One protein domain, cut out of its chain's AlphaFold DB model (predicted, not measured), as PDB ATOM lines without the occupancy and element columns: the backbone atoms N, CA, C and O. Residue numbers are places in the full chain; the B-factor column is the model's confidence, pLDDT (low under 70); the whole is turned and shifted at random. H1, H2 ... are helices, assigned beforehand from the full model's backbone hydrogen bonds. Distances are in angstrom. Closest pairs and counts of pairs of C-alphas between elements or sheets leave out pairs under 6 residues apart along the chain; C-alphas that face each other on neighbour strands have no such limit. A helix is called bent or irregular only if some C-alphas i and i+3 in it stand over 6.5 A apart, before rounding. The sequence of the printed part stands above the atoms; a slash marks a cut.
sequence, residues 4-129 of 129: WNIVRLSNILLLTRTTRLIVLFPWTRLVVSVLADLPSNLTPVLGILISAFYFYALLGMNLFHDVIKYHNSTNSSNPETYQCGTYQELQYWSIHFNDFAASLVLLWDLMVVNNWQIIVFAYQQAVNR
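This is residues 4 to 129 of the 129 residues of the protein "Ion_trans domain-containing protein" of Schistosoma bovis (UniProt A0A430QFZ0). Picture a long helical arm, H1 and then the bent helix H2, that turns a corner between H1 and H2a, bends again into H2b, and reaches a small head where H3 packs crosswise on residues 53 to 61 of H2b. H4 follows H3 at the head, and a long loop, residues 65 to 99, joins H2b to H3, with its residues 73 to 79 sticking out. You are reading 126 printed residues with four named helices in the order H1, H2, H3, H4 and no named strand, an all helix domain. It is only just extended, close to loose, with a radius of gyration of the C-alphas of 21.1 A and spans of 61 by 41 by 26 A.

Find C-alpha 4 at (-64.123, -30.147, 12.131); from there H1, residues 4 to 24, runs 33.2 A to C-alpha 24 at (-39.991, -38.654, -9.052). Next comes H2, residues 28 to 64, assigned as one helix by its hydrogen bonds but bent, since C-alphas 41 and 44 are 7.2 A apart. Its arm H2a, residues 28 to 41, is 19.9 A long and irregular, with C-alphas 36 and 39 at 6.8 A; its arm H2b, residues 44 to 64, is 29.7 A long. Go on to H3, residues 100 to 112, and then to H4, residues 116 to 127, which ends at C-alpha 127 at (-38.561, -38.172, 47.377).

Look first at Ile 22 and Thr 28, the closest C-alphas of H1 and H2a at 6.8 A: these two are close but not clearly touching. They run opposite ways at a steep tilt of 69 degrees, only just short of about perpendicular. Then H2a and H2b stand at a steep tilt of 57 degrees. H2b touches H3 with residues 53 to 61 alone, closest at the C-alphas of Ala 57 and Ser 103, 5.4 A apart, at a steep tilt of 64 degrees, opposite ways. H3 and H4 are close but not clearly touching, closest at the C-alphas of Leu 110 and Trp 116, 5.5 A apart. H2b and H4 are only just apart, with closest C-alphas at 8.2 A, while H1 is apart from H2b, H3 and H4. In the backbones of H2b, H3 and H4 every O i to N i+4 pair is within hydrogen-bond range, against 9 of 17 in H1 and 8 of 10 in H2a.

The C-alphas farthest apart, those of Pro 26 and Ser 77, are 63.2 A apart. The printed part has no cut; the link from H2 to H3 is long, and the other two are tight. Residues 4 to 22, 24 to 31, 33 to 49 and 73 to 79 stand free. The model's mean pLDDT over the printed part is 87.2, and it is under 70 at residues 70 to 80 and at residue 129, the chain's last.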
ATOM      1  N   TRP A   4     -65.408 -30.846  12.190       94.12
ATOM      2  CA  TRP A   4     -64.123 -30.147  12.131       94.12
ATOM      3  C   TRP A   4     -62.901 -31.058  12.309       94.12
ATOM      4  O   TRP A   4     -61.905 -30.875  11.611       94.12
ATOM      5  N   ASN A   5     -62.970 -32.075  13.175       93.81
ATOM      6  CA  ASN A   5     -61.877 -33.040  13.336       93.81
ATOM      7  C   ASN A   5     -61.710 -33.909  12.085       93.81
ATOM      8  O   ASN A   5     -60.584 -34.210  11.699       93.81
ATOM      9  N   ILE A   6     -62.819 -34.276  11.433       92.88
ATOM     10  CA  ILE A   6     -62.805 -35.065  10.193       92.88
ATOM     11  C   ILE A   6     -62.217 -34.237   9.047       92.88
ATOM     12  O   ILE A   6     -61.357 -34.727   8.321       92.88
ATOM     13  N   VAL A   7     -62.610 -32.964   8.923       94.12
ATOM     14  CA  VAL A   7     -62.024 -32.033   7.943       94.12
ATOM     15  C   VAL A   7     -60.525 -31.852   8.192       94.12
ATOM     16  O   VAL A   7     -59.731 -31.944   7.258       94.12
ATOM     17  N   ARG A   8     -60.106 -31.670   9.451       92.44
ATOM     18  CA  ARG A   8     -58.686 -31.556   9.814       92.44
ATOM     19  C   ARG A   8     -57.901 -32.818   9.451       92.44
ATOM     20  O   ARG A   8     -56.826 -32.712   8.869       92.44
ATOM     21  N   LEU A   9     -58.438 -33.996   9.758       92.62
ATOM     22  CA  LEU A   9     -57.803 -35.275   9.443       92.62
ATOM     23  C   LEU A   9     -57.719 -35.506   7.928       92.62
ATOM     24  O   LEU A   9     -56.675 -35.914   7.429       92.62
ATOM     25  N   SER A  10     -58.773 -35.159   7.187       92.44
ATOM     26  CA  SER A  10     -58.783 -35.188   5.720       92.44
ATOM     27  C   SER A  10     -57.700 -34.283   5.125       92.44
ATOM     28  O   SER A  10     -56.934 -34.718   4.269       92.44
ATOM     29  N   ASN A  11     -57.551 -33.058   5.636       92.31
ATOM     30  CA  ASN A  11     -56.508 -32.137   5.181       92.31
ATOM     31  C   ASN A  11     -55.095 -32.685   5.445       92.31
ATOM     32  O   ASN A  11     -54.234 -32.585   4.574       92.31
ATOM     33  N   ILE A  12     -54.858 -33.322   6.598       93.25
ATOM     34  CA  ILE A  12     -53.576 -33.985   6.901       93.25
ATOM     35  C   ILE A  12     -53.325 -35.152   5.933       93.25
ATOM     36  O   ILE A  12     -52.220 -35.298   5.414       93.25
ATOM     37  N   LEU A  13     -54.347 -35.954   5.626       89.94
ATOM     38  CA  LEU A  13     -54.235 -37.042   4.651       89.94
ATOM     39  C   LEU A  13     -53.966 -36.522   3.235       89.94
ATOM     40  O   LEU A  13     -53.188 -37.130   2.503       89.94
ATOM     41  N   LEU A  14     -54.541 -35.387   2.840       90.44
ATOM     42  CA  LEU A  14     -54.244 -34.766   1.549       90.44
ATOM     43  C   LEU A  14     -52.774 -34.343   1.442       90.44
ATOM     44  O   LEU A  14     -52.186 -34.519   0.373       90.44
ATOM     45  N   LEU A  15     -52.151 -33.887   2.537       89.88
ATOM     46  CA  LEU A  15     -50.715 -33.589   2.564       89.88
ATOM     47  C   LEU A  15     -49.859 -34.830   2.279       89.88
ATOM     48  O   LEU A  15     -48.820 -34.700   1.646       89.88
ATOM     49  N   THR A  16     -50.308 -36.046   2.616       87.56
ATOM     50  CA  THR A  16     -49.559 -37.282   2.291       87.56
ATOM     51  C   THR A  16     -49.404 -37.525   0.786       87.56
ATOM     52  O   THR A  16     -48.515 -38.267   0.364       87.56
ATOM     53  N   ARG A  17     -50.221 -36.881  -0.067       86.19
ATOM     54  CA  ARG A  17     -50.039 -36.955  -1.523       86.19
ATOM     55  C   ARG A  17     -48.721 -36.332  -1.975       86.19
ATOM     56  O   ARG A  17     -48.188 -36.785  -2.988       86.19
ATOM     57  N   THR A  18     -48.179 -35.348  -1.251       84.19
ATOM     58  CA  THR A  18     -46.903 -34.714  -1.620       84.19
ATOM     59  C   THR A  18     -45.733 -35.689  -1.515       84.19
ATOM     60  O   THR A  18     -44.785 -35.568  -2.284       84.19
ATOM     61  N   THR A  19     -45.833 -36.737  -0.692       83.62
ATOM     62  CA  THR A  19     -44.840 -37.820  -0.601       83.62
ATOM     63  C   THR A  19     -44.595 -38.503  -1.953       83.62
ATOM     64  O   THR A  19     -43.492 -38.972  -2.214       83.62
ATOM     65  N   ARG A  20     -45.573 -38.507  -2.875       82.38
ATOM     66  CA  ARG A  20     -45.384 -39.051  -4.235       82.38
ATOM     67  C   ARG A  20     -44.355 -38.275  -5.062       82.38
ATOM     68  O   ARG A  20     -43.747 -38.869  -5.945       82.38
ATOM     69  N   LEU A  21     -44.123 -36.992  -4.765       83.75
ATOM     70  CA  LEU A  21     -43.089 -36.185  -5.427       83.75
ATOM     71  C   LEU A  21     -41.682 -36.725  -5.152       83.75
ATOM     72  O   LEU A  21     -40.800 -36.576  -5.990       83.75
ATOM     73  N   ILE A  22     -41.476 -37.392  -4.011       81.69
ATOM     74  CA  ILE A  22     -40.183 -37.971  -3.634       81.69
ATOM     75  C   ILE A  22     -39.787 -39.055  -4.644       81.69
ATOM     76  O   ILE A  22     -38.661 -39.062  -5.123       81.69
ATOM     77  N   VAL A  23     -40.729 -39.898  -5.076       80.19
ATOM     78  CA  VAL A  23     -40.480 -41.010  -6.018       80.19
ATOM     79  C   VAL A  23     -40.130 -40.523  -7.439       80.19
ATOM     80  O   VAL A  23     -39.639 -41.301  -8.253       80.19
ATOM     81  N   LEU A  24     -40.333 -39.235  -7.749       84.88
ATOM     82  CA  LEU A  24     -39.991 -38.654  -9.052       84.88
ATOM     83  C   LEU A  24     -38.472 -38.581  -9.286       84.88
ATOM     84  O   LEU A  24     -38.028 -38.621 -10.433       84.88
ATOM     85  N   PHE A  25     -37.663 -38.473  -8.224       85.81
ATOM     86  CA  PHE A  25     -36.212 -38.354  -8.368       85.81
ATOM     87  C   PHE A  25     -35.539 -39.735  -8.467       85.81
ATOM     88  O   PHE A  25     -35.803 -40.607  -7.637       85.81
ATOM     89  N   PRO A  26     -34.594 -39.939  -9.405       80.88
ATOM     90  CA  PRO A  26     -33.994 -41.251  -9.675       80.88
ATOM     91  C   PRO A  26     -33.189 -41.831  -8.496       80.88
ATOM     92  O   PRO A  26     -33.136 -43.046  -8.324       80.88
ATOM     93  N   TRP A  27     -32.616 -40.980  -7.639       83.88
ATOM     94  CA  TRP A  27     -31.854 -41.388  -6.448       83.88
ATOM     95  C   TRP A  27     -32.718 -42.007  -5.345       83.88
ATOM     96  O   TRP A  27     -32.214 -42.728  -4.485       83.88
ATOM     97  N   THR A  28     -34.030 -41.763  -5.360       85.81
ATOM     98  CA  THR A  28     -34.924 -42.231  -4.292       85.81
ATOM     99  C   THR A  28     -35.096 -43.732  -4.278       85.81
ATOM    100  O   THR A  28     -35.305 -44.294  -3.211       85.81
ATOM    101  N   ARG A  29     -34.918 -44.408  -5.417       83.44
ATOM    102  CA  ARG A  29     -34.975 -45.870  -5.480       83.44
ATOM    103  C   ARG A  29     -33.914 -46.522  -4.589       83.44
ATOM    104  O   ARG A  29     -34.223 -47.503  -3.924       83.44
ATOM    105  N   LEU A  30     -32.709 -45.948  -4.548       88.56
ATOM    106  CA  LEU A  30     -31.622 -46.414  -3.681       88.56
ATOM    107  C   LEU A  30     -31.911 -46.111  -2.207       88.56
ATOM    108  O   LEU A  30     -31.720 -46.963  -1.346       88.56
ATOM    109  N   VAL A  31     -32.410 -44.909  -1.908       89.38
ATOM    110  CA  VAL A  31     -32.770 -44.530  -0.531       89.38
ATOM    111  C   VAL A  31     -33.889 -45.424   0.003       89.38
ATOM    112  O   VAL A  31     -33.803 -45.903   1.127       89.38
ATOM    113  N   VAL A  32     -34.917 -45.688  -0.808       87.81
ATOM    114  CA  VAL A  32     -36.063 -46.527  -0.441       87.81
ATOM    115  C   VAL A  32     -35.649 -47.979  -0.237       87.81
ATOM    116  O   VAL A  32     -36.141 -48.587   0.706       87.81
ATOM    117  N   SER A  33     -34.746 -48.538  -1.052       88.25
ATOM    118  CA  SER A  33     -34.267 -49.909  -0.826       88.25
ATOM    119  C   SER A  33     -33.510 -50.028   0.494       88.25
ATOM    120  O   SER A  33     -33.808 -50.912   1.285       88.25
ATOM    121  N   VAL A  34     -32.620 -49.075   0.797       90.69
ATOM    122  CA  VAL A  34     -31.906 -49.061   2.084       90.69
ATOM    123  C   VAL A  34     -32.876 -48.879   3.255       90.69
ATOM    124  O   VAL A  34     -32.768 -49.585   4.254       90.69
ATOM    125  N   LEU A  35     -33.857 -47.975   3.138       89.62
ATOM    126  CA  LEU A  35     -34.891 -47.791   4.162       89.62
ATOM    127  C   LEU A  35     -35.776 -49.031   4.338       89.62
ATOM    128  O   LEU A  35     -36.258 -49.260   5.442       89.62
ATOM    129  N   ALA A  36     -36.023 -49.797   3.274       87.88
ATOM    130  CA  ALA A  36     -36.822 -51.019   3.321       87.88
ATOM    131  C   ALA A  36     -36.066 -52.177   3.987       87.88
ATOM    132  O   ALA A  36     -36.683 -52.986   4.675       87.88
ATOM    133  N   ASP A  37     -34.739 -52.214   3.844       90.75
ATOM    134  CA  ASP A  37     -33.882 -53.222   4.474       90.75
ATOM    135  C   ASP A  37     -33.589 -52.896   5.954       90.75
ATOM    136  O   ASP A  37     -33.285 -53.779   6.763       90.75
ATOM    137  N   LEU A  38     -33.705 -51.624   6.342       91.69
ATOM    138  CA  LEU A  38     -33.379 -51.117   7.677       91.69
ATOM    139  C   LEU A  38     -34.163 -51.789   8.831       91.69
ATOM    140  O   LEU A  38     -33.523 -52.158   9.819       91.69
ATOM    141  N   PRO A  39     -35.493 -52.024   8.763       89.06
ATOM    142  CA  PRO A  39     -36.250 -52.626   9.861       89.06
ATOM    143  C   PRO A  39     -35.790 -54.044  10.198       89.06
ATOM    144  O   PRO A  39     -35.689 -54.385  11.375       89.06
ATOM    145  N   SER A  40     -35.470 -54.862   9.189       88.81
ATOM    146  CA  SER A  40     -34.990 -56.233   9.407       88.81
ATOM    147  C   SER A  40     -33.665 -56.233  10.172       88.81
ATOM    148  O   SER A  40     -33.510 -56.968  11.146       88.81
ATOM    149  N   ASN A  41     -32.757 -55.331   9.800       90.88
ATOM    150  CA  ASN A  41     -31.448 -55.198  10.434       90.88
ATOM    151  C   ASN A  41     -31.508 -54.539  11.826       90.88
ATOM    152  O   ASN A  41     -30.709 -54.870  12.698       90.88
ATOM    153  N   LEU A  42     -32.463 -53.632  12.066       93.19
ATOM    154  CA  LEU A  42     -32.643 -52.954  13.358       93.19
ATOM    155  C   LEU A  42     -33.475 -53.744  14.370       93.19
ATOM    156  O   LEU A  42     -33.436 -53.422  15.556       93.19
ATOM    157  N   THR A  43     -34.219 -54.767  13.939       93.25
ATOM    158  CA  THR A  43     -35.110 -55.548  14.815       93.25
ATOM    159  C   THR A  43     -34.411 -56.056  16.091       93.25
ATOM    160  O   THR A  43     -34.983 -55.874  17.167       93.25
ATOM    161  N   PRO A  44     -33.181 -56.613  16.051       94.44
ATOM    162  CA  PRO A  44     -32.488 -57.047  17.268       94.44
ATOM    163  C   PRO A  44     -32.178 -55.887  18.225       94.44
ATOM    164  O   PRO A  44     -32.355 -56.017  19.436       94.44
ATOM    165  N   VAL A  45     -31.765 -54.734  17.688       94.50
ATOM    166  CA  VAL A  45     -31.451 -53.530  18.475       94.50
ATOM    167  C   VAL A  45     -32.713 -52.976  19.133       94.50
ATOM    168  O   VAL A  45     -32.708 -52.684  20.327       94.50
ATOM    169  N   LEU A  46     -33.813 -52.894  18.380       93.38
ATOM    170  CA  LEU A  46     -35.117 -52.492  18.907       93.38
ATOM    171  C   LEU A  46     -35.614 -53.460  19.985       93.38
ATOM    172  O   LEU A  46     -36.166 -53.015  20.987       93.38
ATOM    173  N   GLY A  47     -35.376 -54.765  19.825       95.25
ATOM    174  CA  GLY A  47     -35.703 -55.770  20.836       95.25
ATOM    175  C   GLY A  47     -34.979 -55.529  22.165       95.25
ATOM    176  O   GLY A  47     -35.614 -55.529  23.219       95.25
ATOM    177  N   ILE A  48     -33.671 -55.251  22.116       96.31
ATOM    178  CA  ILE A  48     -32.876 -54.911  23.309       96.31
ATOM    179  C   ILE A  48     -33.384 -53.607  23.938       96.31
ATOM    180  O   ILE A  48     -33.578 -53.543  25.152       96.31
ATOM    181  N   LEU A  49     -33.646 -52.584  23.120       95.19
ATOM    182  CA  LEU A  49     -34.149 -51.291  23.582       95.19
ATOM    183  C   LEU A  49     -35.497 -51.429  24.302       95.19
ATOM    184  O   LEU A  49     -35.651 -50.937  25.416       95.19
ATOM    185  N   ILE A  50     -36.456 -52.139  23.699       95.88
ATOM    186  CA  ILE A  50     -37.780 -52.377  24.290       95.88
ATOM    187  C   ILE A  50     -37.655 -53.169  25.595       95.88
ATOM    188  O   ILE A  50     -38.335 -52.846  26.566       95.88
ATOM    189  N   SER A  51     -36.772 -54.172  25.648       96.81
ATOM    190  CA  SER A  51     -36.523 -54.938  26.873       96.81
ATOM    191  C   SER A  51     -36.007 -54.048  28.009       96.81
ATOM    192  O   SER A  51     -36.527 -54.122  29.124       96.81
ATOM    193  N   ALA A  52     -35.053 -53.156  27.721       96.75
ATOM    194  CA  ALA A  52     -34.551 -52.192  28.694       96.75
ATOM    195  C   ALA A  52     -35.652 -51.215  29.143       96.75
ATOM    196  O   ALA A  52     -35.850 -51.028  30.342       96.75
ATOM    197  N   PHE A  53     -36.410 -50.645  28.201       96.81
ATOM    198  CA  PHE A  53     -37.526 -49.740  28.501       96.81
ATOM    199  C   PHE A  53     -38.574 -50.409  29.388       96.81
ATOM    200  O   PHE A  53     -39.032 -49.808  30.353       96.81
ATOM    201  N   TYR A  54     -38.919 -51.664  29.109       96.88
ATOM    202  CA  TYR A  54     -39.884 -52.417  29.901       96.88
ATOM    203  C   TYR A  54     -39.400 -52.643  31.340       96.88
ATOM    204  O   TYR A  54     -40.143 -52.384  32.288       96.88
ATOM    205  N   PHE A  55     -38.143 -53.071  31.508       97.62
ATOM    206  CA  PHE A  55     -37.547 -53.281  32.827       97.62
ATOM    207  C   PHE A  55     -37.508 -51.987  33.650       97.62
ATOM    208  O   PHE A  55     -37.985 -51.963  34.784       97.62
ATOM    209  N   TYR A  56     -36.998 -50.895  33.070       96.75
ATOM    210  CA  TYR A  56     -36.911 -49.610  33.764       96.75
ATOM    211  C   TYR A  56     -38.274 -48.954  33.989       96.75
ATOM    212  O   TYR A  56     -38.442 -48.273  34.997       96.75
ATOM    213  N   ALA A  57     -39.260 -49.180  33.116       96.81
ATOM    214  CA  ALA A  57     -40.618 -48.683  33.325       96.81
ATOM    215  C   ALA A  57     -41.256 -49.361  34.540       96.81
ATOM    216  O   ALA A  57     -41.748 -48.677  35.429       96.81
ATOM    217  N   LEU A  58     -41.182 -50.693  34.629       96.50
ATOM    218  CA  LEU A  58     -41.674 -51.437  35.792       96.50
ATOM    219  C   LEU A  58     -40.944 -51.047  37.077       96.50
ATOM    220  O   LEU A  58     -41.579 -50.851  38.110       96.50
ATOM    221  N   LEU A  59     -39.617 -50.930  37.029       96.50
ATOM    222  CA  LEU A  59     -38.824 -50.517  38.184       96.50
ATOM    223  C   LEU A  59     -39.206 -49.102  38.634       96.50
ATOM    224  O   LEU A  59     -39.464 -48.883  39.815       96.50
ATOM    225  N   GLY A  60     -39.292 -48.159  37.694       94.69
ATOM    226  CA  GLY A  60     -39.666 -46.776  37.966       94.69
ATOM    227  C   GLY A  60     -41.082 -46.654  38.522       94.69
ATOM    228  O   GLY A  60     -41.281 -45.953  39.508       94.69
ATOM    229  N   MET A  61     -42.039 -47.404  37.971       95.06
ATOM    230  CA  MET A  61     -43.400 -47.475  38.505       95.06
ATOM    231  C   MET A  61     -43.428 -48.021  39.934       95.06
ATOM    232  O   MET A  61     -44.140 -47.474  40.756       95.06
ATOM    233  N   ASN A  62     -42.654 -49.056  40.271       94.62
ATOM    234  CA  ASN A  62     -42.651 -49.595  41.638       94.62
ATOM    235  C   ASN A  62     -41.997 -48.652  42.663       94.62
ATOM    236  O   ASN A  62     -42.403 -48.645  43.822       94.62
ATOM    237  N   LEU A  63     -40.982 -47.877  42.262       93.31
ATOM    238  CA  LEU A  63     -40.251 -46.983  43.169       93.31
ATOM    239  C   LEU A  63     -40.870 -45.588  43.283       93.31
ATOM    240  O   LEU A  63     -40.811 -44.980  44.348       93.31
ATOM    241  N   PHE A  64     -41.422 -45.068  42.188       93.06
ATOM    242  CA  PHE A  64     -41.814 -43.666  42.063       93.06
ATOM    243  C   PHE A  64     -43.296 -43.474  41.726       93.06
ATOM    244  O   PHE A  64     -43.681 -42.411  41.227       93.06
ATOM    245  N   HIS A  65     -44.129 -44.483  42.000       90.50
ATOM    246  CA  HIS A  65     -45.577 -44.357  41.872       90.50
ATOM    247  C   HIS A  65     -46.096 -43.200  42.728       90.50
ATOM    248  O   HIS A  65     -45.759 -43.102  43.907       90.50
ATOM    249  N   ASP A  66     -46.929 -42.338  42.148       87.81
ATOM    250  CA  ASP A  66     -47.603 -41.230  42.833       87.81
ATOM    251  C   ASP A  66     -46.679 -40.184  43.489       87.81
ATOM    252  O   ASP A  66     -47.155 -39.313  44.223       87.81
ATOM    253  N   VAL A  67     -45.373 -40.205  43.196       87.44
ATOM    254  CA  VAL A  67     -44.406 -39.230  43.731       87.44
ATOM    255  C   VAL A  67     -44.629 -37.842  43.127       87.44
ATOM    256  O   VAL A  67     -44.634 -36.838  43.838       87.44
ATOM    257  N   ILE A  68     -44.851 -37.774  41.810       84.94
ATOM    258  CA  ILE A  68     -45.179 -36.531  41.103       84.94
ATOM    259  C   ILE A  68     -46.651 -36.587  40.701       84.94
ATOM    260  O   ILE A  68     -47.057 -37.412  39.879       84.94
ATOM    261  N   LYS A  69     -47.457 -35.690  41.276       76.75
ATOM    262  CA  LYS A  69     -48.892 -35.575  40.993       76.75
ATOM    263  C   LYS A  69     -49.168 -34.335  40.163       76.75
ATOM    264  O   LYS A  69     -48.630 -33.269  40.444       76.75
ATOM    265  N   TYR A  70     -50.035 -34.474  39.163       69.81
ATOM    266  CA  TYR A  70     -50.531 -33.341  38.389       69.81
ATOM    267  C   TYR A  70     -51.290 -32.385  39.315       69.81
ATOM    268  O   TYR A  70     -52.355 -32.731  39.832       69.81
ATOM    269  N   HIS A  71     -50.756 -31.183  39.528       66.38
ATOM    270  CA  HIS A  71     -51.479 -30.130  40.227       66.38
ATOM    271  C   HIS A  71     -52.209 -29.261  39.203       66.38
ATOM    272  O   HIS A  71     -51.589 -28.492  38.471       66.38
ATOM    273  N   ASN A  72     -53.537 -29.389  39.133       60.22
ATOM    274  CA  ASN A  72     -54.335 -28.526  38.271       60.22
ATOM    275  C   ASN A  72     -54.427 -27.126  38.893       60.22
ATOM    276  O   ASN A  72     -55.256 -26.885  39.772       60.22
ATOM    277  N   SER A  73     -53.594 -26.199  38.423       55.91
ATOM    278  CA  SER A  73     -53.531 -24.823  38.931       55.91
ATOM    279  C   SER A  73     -54.809 -24.006  38.695       55.91
ATOM    280  O   SER A  73     -54.895 -22.863  39.132       55.91
ATOM    281  N   THR A  74     -55.821 -24.550  38.007       56.31
ATOM    282  CA  THR A  74     -57.099 -23.856  37.787       56.31
ATOM    283  C   THR A  74     -57.972 -23.771  39.043       56.31
ATOM    284  O   THR A  74     -58.876 -22.945  39.075       56.31
ATOM    285  N   ASN A  75     -57.719 -24.601  40.067       53.62
ATOM    286  CA  ASN A  75     -58.519 -24.654  41.303       53.62
ATOM    287  C   ASN A  75     -57.754 -24.214  42.566       53.62
ATOM    288  O   ASN A  75     -58.322 -24.233  43.659       53.62
ATOM    289  N   SER A  76     -56.481 -23.836  42.448       54.31
ATOM    290  CA  SER A  76     -55.671 -23.368  43.575       54.31
ATOM    291  C   SER A  76     -55.880 -21.868  43.787       54.31
ATOM    292  O   SER A  76     -55.540 -21.053  42.935       54.31
ATOM    293  N   SER A  77     -56.427 -21.499  44.945       55.34
ATOM    294  CA  SER A  77     -56.683 -20.115  45.372       55.34
ATOM    295  C   SER A  77     -55.422 -19.261  45.562       55.34
ATOM    296  O   SER A  77     -55.538 -18.046  45.706       55.34
ATOM    297  N   ASN A  78     -54.232 -19.869  45.503       59.03
ATOM    298  CA  ASN A  78     -52.949 -19.179  45.484       59.03
ATOM    299  C   ASN A  78     -52.216 -19.489  44.170       59.03
ATOM    300  O   ASN A  78     -52.034 -20.667  43.853       59.03
ATOM    301  N   PRO A  79     -51.753 -18.478  43.413       60.19
ATOM    302  CA  PRO A  79     -50.835 -18.712  42.309       60.19
ATOM    303  C   PRO A  79     -49.501 -19.199  42.885       60.19
ATOM    304  O   PRO A  79     -48.769 -18.430  43.512       60.19
ATOM    305  N   GLU A  80     -49.190 -20.482  42.707       65.94
ATOM    306  CA  GLU A  80     -47.861 -20.991  43.038       65.94
ATOM    307  C   GLU A  80     -46.837 -20.323  42.116       65.94
ATOM    308  O   GLU A  80     -46.876 -20.465  40.892       65.94
ATOM    309  N   THR A  81     -45.942 -19.533  42.707       71.88
ATOM    310  CA  THR A  81     -44.835 -18.906  41.987       71.88
ATOM    311  C   THR A  81     -43.678 -19.892  41.953       71.88
ATOM    312  O   THR A  81     -42.935 -20.056  42.918       71.88
ATOM    313  N   TYR A  82     -43.551 -20.600  40.835       78.62
ATOM    314  CA  TYR A  82     -42.429 -21.502  40.606       78.62
ATOM    315  C   TYR A  82     -41.192 -20.713  40.171       78.62
ATOM    316  O   TYR A  82     -41.290 -19.708  39.465       78.62
ATOM    317  N   GLN A  83     -40.010 -21.164  40.595       80.75
ATOM    318  CA  GLN A  83     -38.757 -20.595  40.103       80.75
ATOM    319  C   GLN A  83     -38.581 -20.937  38.616       80.75
ATOM    320  O   GLN A  83     -38.935 -22.036  38.182       80.75
ATOM    321  N   CYS A  84     -38.028 -20.001  37.841       79.25
ATOM    322  CA  CYS A  84     -37.788 -20.215  36.416       79.25
ATOM    323  C   CYS A  84     -36.780 -21.359  36.203       79.25
ATOM    324  O   CYS A  84     -35.771 -21.441  36.904       79.25
ATOM    325  N   GLY A  85     -37.069 -22.247  35.256       81.88
ATOM    326  CA  GLY A  85     -36.295 -23.453  34.964       81.88
ATOM    327  C   GLY A  85     -36.665 -24.673  35.811       81.88
ATOM    328  O   GLY A  85     -35.971 -25.688  35.742       81.88
ATOM    329  N   THR A  86     -37.734 -24.608  36.610       84.38
ATOM    330  CA  THR A  86     -38.197 -25.756  37.404       84.38
ATOM    331  C   THR A  86     -39.197 -26.619  36.644       84.38
ATOM    332  O   THR A  86     -39.885 -26.178  35.724       84.38
ATOM    333  N   TYR A  87     -39.304 -27.879  37.061       85.44
ATOM    334  CA  TYR A  87     -40.204 -28.867  36.469       85.44
ATOM    335  C   TYR A  87     -41.674 -28.412  36.442       85.44
ATOM    336  O   TYR A  87     -42.393 -28.647  35.470       85.44
ATOM    337  N   GLN A  88     -42.111 -27.732  37.504       83.62
ATOM    338  CA  GLN A  88     -43.471 -27.219  37.646       83.62
ATOM    339  C   GLN A  88     -43.736 -26.010  36.741       83.62
ATOM    340  O   GLN A  88     -44.809 -25.916  36.143       83.62
ATOM    341  N   GLU A  89     -42.761 -25.108  36.601       84.75
ATOM    342  CA  GLU A  89     -42.866 -23.955  35.701       84.75
ATOM    343  C   GLU A  89     -42.966 -24.408  34.237       84.75
ATOM    344  O   GLU A  89     -43.840 -23.945  33.506       84.75
ATOM    345  N   LEU A  90     -42.153 -25.393  33.841       84.12
ATOM    346  CA  LEU A  90     -42.124 -25.958  32.487       84.12
ATOM    347  C   LEU A  90     -43.329 -26.852  32.145       84.12
ATOM    348  O   LEU A  90     -43.408 -27.374  31.033       84.12
ATOM    349  N   GLN A  91     -44.275 -27.023  33.075       83.50
ATOM    350  CA  GLN A  91     -45.493 -27.819  32.892       83.50
ATOM    351  C   GLN A  91     -45.220 -29.288  32.520       83.50
ATOM    352  O   GLN A  91     -46.003 -29.916  31.809       83.50
ATOM    353  N   TYR A  92     -44.141 -29.877  33.045       86.69
ATOM    354  CA  TYR A  92     -43.746 -31.263  32.757       86.69
ATOM    355  C   TYR A  92     -44.598 -32.326  33.455       86.69
ATOM    356  O   TYR A  92     -44.265 -33.502  33.443       86.69
ATOM    357  N   TRP A  93     -45.750 -31.969  34.013       83.75
ATOM    358  CA  TRP A  93     -46.598 -32.861  34.800       83.75
ATOM    359  C   TRP A  93     -47.015 -34.169  34.107       83.75
ATOM    360  O   TRP A  93     -47.324 -35.136  34.798       83.75
ATOM    361  N   SER A  94     -47.017 -34.229  32.772       86.12
ATOM    362  CA  SER A  94     -47.301 -35.454  32.006       86.12
ATOM    363  C   SER A  94     -46.156 -36.478  31.998       86.12
ATOM    364  O   SER A  94     -46.363 -37.601  31.548       86.12
ATOM    365  N   ILE A  95     -44.963 -36.109  32.469       90.88
ATOM    366  CA  ILE A  95     -43.747 -36.928  32.449       90.88
ATOM    367  C   ILE A  95     -43.593 -37.635  33.807       90.88
ATOM    368  O   ILE A  95     -42.870 -37.178  34.680       90.88
ATOM    369  N   HIS A  96     -44.300 -38.742  34.037       91.56
ATOM    370  CA  HIS A  96     -44.310 -39.399  35.355       91.56
ATOM    371  C   HIS A  96     -44.348 -40.933  35.295       91.56
ATOM    372  O   HIS A  96     -44.668 -41.522  34.267       91.56
ATOM    373  N   PHE A  97     -44.082 -41.578  36.438       93.94
ATOM    374  CA  PHE A  97     -44.093 -43.039  36.631       93.94
ATOM    375  C   PHE A  97     -45.415 -43.600  37.202       93.94
ATOM    376  O   PHE A  97     -45.458 -44.714  37.718       93.94
ATOM    377  N   ASN A  98     -46.512 -42.843  37.138       91.75
ATOM    378  CA  ASN A  98     -47.818 -43.297  37.644       91.75
ATOM    379  C   ASN A  98     -48.453 -44.353  36.723       91.75
ATOM    380  O   ASN A  98     -48.991 -45.341  37.208       91.75
ATOM    381  N   ASP A  99     -48.309 -44.193  35.404       92.31
ATOM    382  CA  ASP A  99     -48.842 -45.116  34.401       92.31
ATOM    383  C   ASP A  99     -47.738 -45.664  33.494       92.31
ATOM    384  O   ASP A  99     -46.728 -45.003  33.230       92.31
ATOM    385  N   PHE A 100     -47.958 -46.854  32.931       93.88
ATOM    386  CA  PHE A 100     -46.989 -47.490  32.032       93.88
ATOM    387  C   PHE A 100     -46.703 -46.643  30.782       93.88
ATOM    388  O   PHE A 100     -45.550 -46.469  30.395       93.88
ATOM    389  N   ALA A 101     -47.737 -46.057  30.171       93.12
ATOM    390  CA  ALA A 101     -47.575 -45.214  28.986       93.12
ATOM    391  C   ALA A 101     -46.782 -43.929  29.286       93.12
ATOM    392  O   ALA A 101     -45.900 -43.563  28.510       93.12
ATOM    393  N   ALA A 102     -47.051 -43.277  30.423       92.62
ATOM    394  CA  ALA A 102     -46.312 -42.092  30.861       92.62
ATOM    395  C   ALA A 102     -44.847 -42.428  31.187       92.62
ATOM    396  O   ALA A 102     -43.941 -41.693  30.798       92.62
ATOM    397  N   SER A 103     -44.608 -43.600  31.786       94.56
ATOM    398  CA  SER A 103     -43.264 -44.106  32.085       94.56
ATOM    399  C   SER A 103     -42.426 -44.304  30.818       94.56
ATOM    400  O   SER A 103     -41.239 -43.989  30.811       94.56
ATOM    401  N   LEU A 104     -43.030 -44.779  29.719       95.31
ATOM    402  CA  LEU A 104     -42.336 -44.908  28.432       95.31
ATOM    403  C   LEU A 104     -41.933 -43.549  27.847       95.31
ATOM    404  O   LEU A 104     -40.832 -43.428  27.315       95.31
ATOM    405  N   VAL A 105     -42.801 -42.538  27.951       94.25
ATOM    406  CA  VAL A 105     -42.500 -41.170  27.492       94.25
ATOM    407  C   VAL A 105     -41.392 -40.551  28.341       94.25
ATOM    408  O   VAL A 105     -40.442 -40.002  27.796       94.25
ATOM    409  N   LEU A 106     -41.440 -40.727  29.662       94.06
ATOM    410  CA  LEU A 106     -40.378 -40.269  30.558       94.06
ATOM    411  C   LEU A 106     -39.034 -40.923  30.221       94.06
ATOM    412  O   LEU A 106     -38.022 -40.234  30.101       94.06
ATOM    413  N   LEU A 107     -39.005 -42.245  30.025       95.56
ATOM    414  CA  LEU A 107     -37.782 -42.952  29.635       95.56
ATOM    415  C   LEU A 107     -37.278 -42.518  28.254       95.56
ATOM    416  O   LEU A 107     -36.068 -42.447  28.046       95.56
ATOM    417  N   TRP A 108     -38.183 -42.197  27.328       94.94
ATOM    418  CA  TRP A 108     -37.826 -41.611  26.040       94.94
ATOM    419  C   TRP A 108     -37.138 -40.251  26.214       94.94
ATOM    420  O   TRP A 108     -36.061 -40.041  25.656       94.94
ATOM    421  N   ASP A 109     -37.699 -39.360  27.031       93.56
ATOM    422  CA  ASP A 109     -37.122 -38.038  27.291       93.56
ATOM    423  C   ASP A 109     -35.745 -38.141  27.972       93.56
ATOM    424  O   ASP A 109     -34.809 -37.425  27.605       93.56
ATOM    425  N   LEU A 110     -35.568 -39.101  28.891       94.75
ATOM    426  CA  LEU A 110     -34.263 -39.407  29.491       94.75
ATOM    427  C   LEU A 110     -33.264 -39.977  28.475       94.75
ATOM    428  O   LEU A 110     -32.087 -39.620  28.517       94.75
ATOM    429  N   MET A 111     -33.712 -40.831  27.550       95.12
ATOM    430  CA  MET A 111     -32.862 -41.406  26.500       95.12
ATOM    431  C   MET A 111     -32.342 -40.341  25.527       95.12
ATOM    432  O   MET A 111     -31.215 -40.455  25.049       95.12
ATOM    433  N   VAL A 112     -33.132 -39.302  25.236       94.06
ATOM    434  CA  VAL A 112     -32.716 -38.173  24.382       94.06
ATOM    435  C   VAL A 112     -31.700 -37.260  25.095       94.06
ATOM    436  O   VAL A 112     -31.003 -36.488  24.441       94.06
ATOM    437  N   VAL A 113     -31.553 -37.378  26.424       93.50
ATOM    438  CA  VAL A 113     -30.581 -36.650  27.274       93.50
ATOM    439  C   VAL A 113     -30.802 -35.129  27.297       93.50
ATOM    440  O   VAL A 113     -30.039 -34.383  27.904       93.50
ATOM    441  N   ASN A 114     -31.874 -34.615  26.702       93.00
ATOM    442  CA  ASN A 114     -32.190 -33.195  26.800       93.00
ATOM    443  C   ASN A 114     -32.941 -32.904  28.107       93.00
ATOM    444  O   ASN A 114     -33.879 -33.617  28.442       93.00
ATOM    445  N   ASN A 115     -32.547 -31.859  28.843       92.62
ATOM    446  CA  ASN A 115     -33.192 -31.429  30.097       92.62
ATOM    447  C   ASN A 115     -33.360 -32.518  31.183       92.62
ATOM    448  O   ASN A 115     -34.094 -32.313  32.151       92.62
ATOM    449  N   TRP A 116     -32.645 -33.645  31.085       93.69
ATOM    450  CA  TRP A 116     -32.752 -34.769  32.026       93.69
ATOM    451  C   TRP A 116     -32.491 -34.353  33.481       93.69
ATOM    452  O   TRP A 116     -33.114 -34.872  34.405       93.69
ATOM    453  N   GLN A 117     -31.606 -33.370  33.677       92.94
ATOM    454  CA  GLN A 117     -31.261 -32.817  34.984       92.94
ATOM    455  C   GLN A 117     -32.500 -32.277  35.707       92.94
ATOM    456  O   GLN A 117     -32.670 -32.534  36.892       92.94
ATOM    457  N   ILE A 118     -33.398 -31.593  34.990       92.56
ATOM    458  CA  ILE A 118     -34.618 -31.003  35.561       92.56
ATOM    459  C   ILE A 118     -35.546 -32.103  36.086       92.56
ATOM    460  O   ILE A 118     -36.090 -31.981  37.182       92.56
ATOM    461  N   ILE A 119     -35.685 -33.199  35.332       91.69
ATOM    462  CA  ILE A 119     -36.496 -34.361  35.720       91.69
ATOM    463  C   ILE A 119     -35.902 -35.012  36.976       91.69
ATOM    464  O   ILE A 119     -36.612 -35.229  37.957       91.69
ATOM    465  N   VAL A 120     -34.592 -35.272  36.987       91.81
ATOM    466  CA  VAL A 120     -33.916 -35.898  38.135       91.81
ATOM    467  C   VAL A 120     -33.992 -35.020  39.383       91.81
ATOM    468  O   VAL A 120     -34.315 -35.528  40.455       91.81
ATOM    469  N   PHE A 121     -33.765 -33.709  39.260       91.81
ATOM    470  CA  PHE A 121     -33.885 -32.781  40.387       91.81
ATOM    471  C   PHE A 121     -35.308 -32.739  40.952       91.81
ATOM    472  O   PHE A 121     -35.472 -32.695  42.173       91.81
ATOM    473  N   ALA A 122     -36.333 -32.807  40.098       90.06
ATOM    474  CA  ALA A 122     -37.722 -32.862  40.541       90.06
ATOM    475  C   ALA A 122     -38.014 -34.133  41.350       90.06
ATOM    476  O   ALA A 122     -38.568 -34.048  42.447       90.06
ATOM    477  N   TYR A 123     -37.581 -35.297  40.860       91.06
ATOM    478  CA  TYR A 123     -37.738 -36.566  41.575       91.06
ATOM    479  C   TYR A 123     -36.936 -36.606  42.879       91.06
ATOM    480  O   TYR A 123     -37.457 -37.045  43.901       91.06
ATOM    481  N   GLN A 124     -35.706 -36.085  42.893       91.81
ATOM    482  CA  GLN A 124     -34.904 -35.974  44.111       91.81
ATOM    483  C   GLN A 124     -35.608 -35.111  45.169       91.81
ATOM    484  O   GLN A 124     -35.665 -35.488  46.339       91.81
ATOM    485  N   GLN A 125     -36.149 -33.957  44.770       88.12
ATOM    486  CA  GLN A 125     -36.859 -33.070  45.688       88.12
ATOM    487  C   GLN A 125     -38.171 -33.688  46.186       88.12
ATOM    488  O   GLN A 125     -38.527 -33.483  47.343       88.12
ATOM    489  N   ALA A 126     -38.882 -34.425  45.333       86.94
ATOM    490  CA  ALA A 126     -40.143 -35.062  45.690       86.94
ATOM    491  C   ALA A 126     -39.962 -36.259  46.637       86.94
ATOM    492  O   ALA A 126     -40.792 -36.452  47.514       86.94
ATOM    493  N   VAL A 127     -38.875 -37.027  46.498       87.62
ATOM    494  CA  VAL A 127     -38.561 -38.172  47.377       87.62
ATOM    495  C   VAL A 127     -38.021 -37.733  48.741       87.62
ATOM    496  O   VAL A 127     -38.215 -38.427  49.731       87.62
ATOM    497  N   ASN A 128     -37.321 -36.598  48.809       82.19
ATOM    498  CA  ASN A 128     -36.734 -36.093  50.055       82.19
ATOM    499  C   ASN A 128     -37.720 -35.273  50.917       82.19
ATOM    500  O   ASN A 128     -37.304 -34.644  51.890       82.19
ATOM    501  N   ARG A 129     -38.998 -35.217  50.530       59.19
ATOM    502  CA  ARG A 129     -40.092 -34.600  51.289       59.19
ATOM    503  C   ARG A 129     -40.945 -35.677  51.937       59.19
ATOM    504  O   ARG A 129     -41.390 -35.420  53.074       59.19
TER     505      ARG A 129